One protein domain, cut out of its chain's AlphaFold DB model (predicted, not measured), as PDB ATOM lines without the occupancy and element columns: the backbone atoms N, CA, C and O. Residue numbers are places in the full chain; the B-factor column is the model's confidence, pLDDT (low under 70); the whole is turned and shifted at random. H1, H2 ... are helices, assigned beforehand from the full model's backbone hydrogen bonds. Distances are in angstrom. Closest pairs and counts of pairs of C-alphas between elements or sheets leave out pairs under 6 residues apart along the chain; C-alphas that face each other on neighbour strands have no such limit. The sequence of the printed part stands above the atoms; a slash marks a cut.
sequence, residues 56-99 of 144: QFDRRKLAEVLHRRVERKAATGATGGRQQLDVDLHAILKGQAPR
ATOM      1  N   GLN A  56     201.368 164.019 133.661       88.19
ATOM      2  CA  GLN A  56     201.124 164.924 134.768       88.19
ATOM      3  C   GLN A  56     202.148 164.673 135.875       88.19
ATOM      4  O   GLN A  56     202.469 163.531 136.200       88.19
ATOM      5  N   PHE A  57     202.615 165.747 136.502       91.75
ATOM      6  CA  PHE A  57     203.503 165.656 137.651       91.75
ATOM      7  C   PHE A  57     203.106 166.646 138.743       91.75
ATOM      8  O   PHE A  57     202.534 167.709 138.485       91.75
ATOM      9  N   ASP A  58     203.402 166.292 139.989       94.19
ATOM     10  CA  ASP A  58     203.205 167.157 141.143       94.19
ATOM     11  C   ASP A  58     204.369 168.152 141.257       94.19
ATOM     12  O   ASP A  58     205.491 167.812 141.645       94.19
ATOM     13  N   ARG A  59     204.084 169.415 140.919       93.50
ATOM     14  CA  ARG A  59     205.051 170.521 140.986       93.50
ATOM     15  C   ARG A  59     205.573 170.768 142.403       93.50
ATOM     16  O   ARG A  59     206.739 171.126 142.549       93.50
ATOM     17  N   ARG A  60     204.742 170.580 143.436       94.81
ATOM     18  CA  ARG A  60     205.145 170.784 144.837       94.81
ATOM     19  C   ARG A  60     206.116 169.692 145.257       94.81
ATOM     20  O   ARG A  60     207.191 170.000 145.758       94.81
ATOM     21  N   LYS A  61     205.794 168.429 144.955       93.38
ATOM     22  CA  LYS A  61     206.699 167.303 145.227       93.38
ATOM     23  C   LYS A  61     208.003 167.407 144.454       93.38
ATOM     24  O   LYS A  61     209.059 167.135 145.019       93.38
ATOM     25  N   LEU A  62     207.958 167.860 143.203       93.12
ATOM     26  CA  LEU A  62     209.170 168.127 142.435       93.12
ATOM     27  C   LEU A  62     210.049 169.177 143.129       93.12
ATOM     28  O   LEU A  62     211.241 168.939 143.309       93.12
ATOM     29  N   ALA A  63     209.469 170.300 143.562       94.62
ATOM     30  CA  ALA A  63     210.200 171.337 144.285       94.62
ATOM     31  C   ALA A  63     210.802 170.805 145.598       94.62
ATOM     32  O   ALA A  63     211.997 170.977 145.826       94.62
ATOM     33  N   GLU A  64     210.021 170.089 146.417       93.50
ATOM     34  CA  GLU A  64     210.490 169.456 147.662       93.50
ATOM     35  C   GLU A  64     211.702 168.536 147.420       93.50
ATOM     36  O   GLU A  64     212.712 168.613 148.126       93.50
ATOM     37  N   VAL A  65     211.630 167.677 146.396       90.62
ATOM     38  CA  VAL A  65     212.715 166.754 146.029       90.62
ATOM     39  C   VAL A  65     213.958 167.516 145.567       90.62
ATOM     40  O   VAL A  65     215.072 167.151 145.951       90.62
ATOM     41  N   LEU A  66     213.789 168.560 144.751       90.38
ATOM     42  CA  LEU A  66     214.897 169.384 144.267       90.38
ATOM     43  C   LEU A  66     215.592 170.113 145.423       90.38
ATOM     44  O   LEU A  66     216.815 170.004 145.531       90.38
ATOM     45  N   HIS A  67     214.838 170.756 146.320       90.94
ATOM     46  CA  HIS A  67     215.380 171.418 147.513       90.94
ATOM     47  C   HIS A  67     216.207 170.449 148.363       90.94
ATOM     48  O   HIS A  67     217.396 170.677 148.591       90.94
ATOM     49  N   ARG A  68     215.631 169.294 148.715       88.44
ATOM     50  CA  ARG A  68     216.320 168.266 149.506       88.44
ATOM     51  C   ARG A  68     217.607 167.763 148.844       88.44
ATOM     52  O   ARG A  68     218.574 167.424 149.527       88.44
ATOM     53  N   ARG A  69     217.639 167.655 147.511       84.00
ATOM     54  CA  ARG A  69     218.829 167.197 146.770       84.00
ATOM     55  C   ARG A  69     219.931 168.244 146.719       84.00
ATOM     56  O   ARG A  69     221.097 167.861 146.769       84.00
ATOM     57  N   VAL A  70     219.576 169.522 146.617       86.25
ATOM     58  CA  VAL A  70     220.540 170.628 146.686       86.25
ATOM     59  C   VAL A  70     221.218 170.637 148.058       86.25
ATOM     60  O   VAL A  70     222.446 170.622 148.124       86.25
ATOM     61  N   GLU A  71     220.439 170.532 149.136       84.25
ATOM     62  CA  GLU A  71     220.953 170.488 150.514       84.25
ATOM     63  C   GLU A  71     221.850 169.264 150.769       84.25
ATOM     64  O   GLU A  71     222.949 169.390 151.304       84.25
ATOM     65  N   ARG A  72     221.442 168.065 150.321       76.38
ATOM     66  CA  ARG A  72     222.255 166.842 150.487       76.38
ATOM     67  C   ARG A  72     223.548 166.847 149.674       76.38
ATOM     68  O   ARG A  72     224.551 166.321 150.153       76.38
ATOM     69  N   LYS A  73     223.542 167.425 148.465       71.69
ATOM     70  CA  LYS A  73     224.763 167.589 147.654       71.69
ATOM     71  C   LYS A  73     225.785 168.490 148.345       71.69
ATOM     72  O   LYS A  73     226.976 168.248 148.187       71.69
ATOM     73  N   ALA A  74     225.330 169.495 149.092       67.69
ATOM     74  CA  ALA A  74     226.205 170.358 149.877       67.69
ATOM     75  C   ALA A  74     226.792 169.642 151.110       67.69
ATOM     76  O   ALA A  74     227.898 169.969 151.529       67.69
ATOM     77  N   ALA A  75     226.079 168.657 151.670       66.00
ATOM     78  CA  ALA A  75     226.460 167.987 152.916       66.00
ATOM     79  C   ALA A  75     227.304 166.707 152.743       66.00
ATOM     80  O   ALA A  75     228.110 166.391 153.613       66.00
ATOM     81  N   THR A  76     227.131 165.942 151.658       59.88
ATOM     82  CA  THR A  76     227.774 164.622 151.497       59.88
ATOM     83  C   THR A  76     228.045 164.298 150.026       59.88
ATOM     84  O   THR A  76     227.130 164.334 149.201       59.88
ATOM     85  N   GLY A  77     229.294 163.947 149.693       57.28
ATOM     86  CA  GLY A  77     229.668 163.415 148.377       57.28
ATOM     87  C   GLY A  77     228.838 162.168 148.057       57.28
ATOM     88  O   GLY A  77     228.880 161.183 148.784       57.28
ATOM     89  N   ALA A  78     228.011 162.253 147.018       59.06
ATOM     90  CA  ALA A  78     226.831 161.416 146.834       59.06
ATOM     91  C   ALA A  78     227.127 159.931 146.542       59.06
ATOM     92  O   ALA A  78     227.438 159.561 145.410       59.06
ATOM     93  N   THR A  79     226.889 159.059 147.519       53.91
ATOM     94  CA  THR A  79     226.852 157.599 147.342       53.91
ATOM     95  C   THR A  79     225.616 157.028 148.044       53.91
ATOM     96  O   THR A  79     225.514 157.043 149.263       53.91
ATOM     97  N   GLY A  80     224.637 156.554 147.258       62.59
ATOM     98  CA  GLY A  80     223.395 155.936 147.768       62.59
ATOM     99  C   GLY A  80     222.092 156.585 147.277       62.59
ATOM    100  O   GLY A  80     221.218 156.905 148.073       62.59
ATOM    101  N   GLY A  81     221.958 156.835 145.968       66.62
ATOM    102  CA  GLY A  81     220.857 157.651 145.427       66.62
ATOM    103  C   GLY A  81     219.713 156.908 144.730       66.62
ATOM    104  O   GLY A  81     218.697 157.532 144.450       66.62
ATOM    105  N   ARG A  82     219.849 155.616 144.403       73.25
ATOM    106  CA  ARG A  82     218.959 154.974 143.413       73.25
ATOM    107  C   ARG A  82     217.574 154.612 143.965       73.25
ATOM    108  O   ARG A  82     216.579 154.987 143.366       73.25
ATOM    109  N   GLN A  83     217.503 153.982 145.138       79.56
ATOM    110  CA  GLN A  83     216.223 153.627 145.775       79.56
ATOM    111  C   GLN A  83     215.410 154.866 146.171       79.56
ATOM    112  O   GLN A  83     214.208 154.918 145.933       79.56
ATOM    113  N   GLN A  84     216.066 155.902 146.704       84.94
ATOM    114  CA  GLN A  84     215.393 157.167 147.013       84.94
ATOM    115  C   GLN A  84     214.896 157.873 145.744       84.94
ATOM    116  O   GLN A  84     213.840 158.497 145.769       84.94
ATOM    117  N   LEU A  85     215.637 157.777 144.636       83.88
ATOM    118  CA  LEU A  85     215.243 158.374 143.363       83.88
ATOM    119  C   LEU A  85     213.972 157.734 142.800       83.88
ATOM    120  O   LEU A  85     213.105 158.472 142.345       83.88
ATOM    121  N   ASP A  86     213.834 156.414 142.886       87.62
ATOM    122  CA  ASP A  86     212.621 155.717 142.446       87.62
ATOM    123  C   ASP A  86     211.397 156.130 143.278       87.62
ATOM    124  O   ASP A  86     210.344 156.434 142.715       87.62
ATOM    125  N   VAL A  87     211.544 156.235 144.605       89.12
ATOM    126  CA  VAL A  87     210.479 156.722 145.503       89.12
ATOM    127  C   VAL A  87     210.083 158.163 145.166       89.12
ATOM    128  O   VAL A  87     208.896 158.481 145.073       89.12
ATOM    129  N   ASP A  88     211.068 159.035 144.944       91.19
ATOM    130  CA  ASP A  88     210.839 160.435 144.582       91.19
ATOM    131  C   ASP A  88     210.089 160.555 143.252       91.19
ATOM    132  O   ASP A  88     209.132 161.321 143.145       91.19
ATOM    133  N   LEU A  89     210.509 159.793 142.239       89.19
ATOM    134  CA  LEU A  89     209.875 159.785 140.924       89.19
ATOM    135  C   LEU A  89     208.448 159.246 140.995       89.19
ATOM    136  O   LEU A  89     207.560 159.836 140.387       89.19
ATOM    137  N   HIS A  90     208.208 158.189 141.774       91.06
ATOM    138  CA  HIS A  90     206.863 157.665 141.993       91.06
ATOM    139  C   HIS A  90     205.941 158.725 142.612       91.06
ATOM    140  O   HIS A  90     204.811 158.900 142.157       91.06
ATOM    141  N   ALA A  91     206.427 159.485 143.599       91.56
ATOM    142  CA  ALA A  91     205.664 160.570 144.212       91.56
ATOM    143  C   ALA A  91     205.416 161.738 143.240       91.56
ATOM    144  O   ALA A  91     204.295 162.236 143.148       91.56
ATOM    145  N   ILE A  92     206.439 162.159 142.488       93.44
ATOM    146  CA  ILE A  92     206.336 163.257 141.514       93.44
ATOM    147  C   ILE A  92     205.361 162.898 140.389       93.44
ATOM    148  O   ILE A  92     204.529 163.720 140.017       93.44
ATOM    149  N   LEU A  93     205.443 161.680 139.857       92.31
ATOM    150  CA  LEU A  93     204.659 161.227 138.704       92.31
ATOM    151  C   LEU A  93     203.334 160.566 139.105       92.31
ATOM    152  O   LEU A  93     202.674 159.960 138.266       92.31
ATOM    153  N   LYS A  94     202.934 160.663 140.383       91.00
ATOM    154  CA  LYS A  94     201.682 160.088 140.911       91.00
ATOM    155  C   LYS A  94     201.522 158.599 140.566       91.00
ATOM    156  O   LYS A  94     200.447 158.144 140.184       91.00
ATOM    157  N   GLY A  95     202.620 157.854 140.643       88.56
ATOM    158  CA  GLY A  95     202.678 156.432 140.319       88.56
ATOM    159  C   GLY A  95     202.643 156.083 138.830       88.56
ATOM    160  O   GLY A  95     202.704 154.903 138.491       88.56
ATOM    161  N   GLN A  96     202.591 157.069 137.934       87.81
ATOM    162  CA  GLN A  96     202.739 156.837 136.503       87.81
ATOM    163  C   GLN A  96     204.218 156.673 136.132       87.81
ATOM    164  O   GLN A  96     205.106 157.251 136.760       87.81
ATOM    165  N   ALA A  97     204.481 155.908 135.075       86.31
ATOM    166  CA  ALA A  97     205.813 155.737 134.509       86.31
ATOM    167  C   ALA A  97     205.859 156.310 133.084       86.31
ATOM    168  O   ALA A  97     204.869 156.181 132.358       86.31
ATOM    169  N   PRO A  98     206.986 156.912 132.663       85.69
ATOM    170  CA  PRO A  98     207.173 157.316 131.276       85.69
ATOM    171  C   PRO A  98     207.060 156.122 130.335       85.69
ATOM    172  O   PRO A  98     207.561 155.036 130.636       85.69
ATOM    173  N   ARG A  99     206.442 156.357 129.177       88.62
ATOM    174  CA  ARG A  99     206.371 155.382 128.087       88.62
ATOM    175  C   ARG A  99     207.781 154.940 127.693       88.62
ATOM    176  O   ARG A  99     208.667 155.778 127.504       88.62
TER     177      ARG A  99
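Overview. This is residues 56 to 99 of the 144 residues of the protein "Hypothetical protein" of Polarella glacialis (UniProt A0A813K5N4). Picture a helical hairpin opened into a narrow V: the long helix H1 and the shorter H2 come together near the beginning of H1 and the end of H2, and spread apart toward the loop that joins them. Residues 70 to 77, of which 70 to 75 belong to H1, stick out. The printed part has 44 residues with two named helices, H1 then H2, and no named strand; its class is all helix. It is elongated, 32 by 19 by 13 A, and only just loose, close to compact, with a radius of gyration of the C-alphas of 11.3 A.

Arrangement. Start at H1, residues 59 to 75; with residues 59 to 65 alone it touches H2, residues 82 to 92. Look at Lys 61 and Ile 92, whose C-alphas are the closest of the two helices, 5.5 A apart. The helices form a hairpin, running opposite ways at a shallow tilt of 27 degrees. In both, every O i to N i+4 pair is within hydrogen-bond range.

Along the chain. Find C-alpha 59 at (205.051, 170.521, 140.986); from there H1 runs 24.6 A to C-alpha 75. H2 runs 15.2 A, ending at C-alpha 92, (206.336, 163.257, 141.514).

Size, cuts and confidence. The C-alphas of Ala 75 and Arg 99 are the farthest apart, 34.3 A. The printed part has no cut, and the link from H1 to H2 is short, with 6 residues. Residues 74 to 81 have pLDDT under 70.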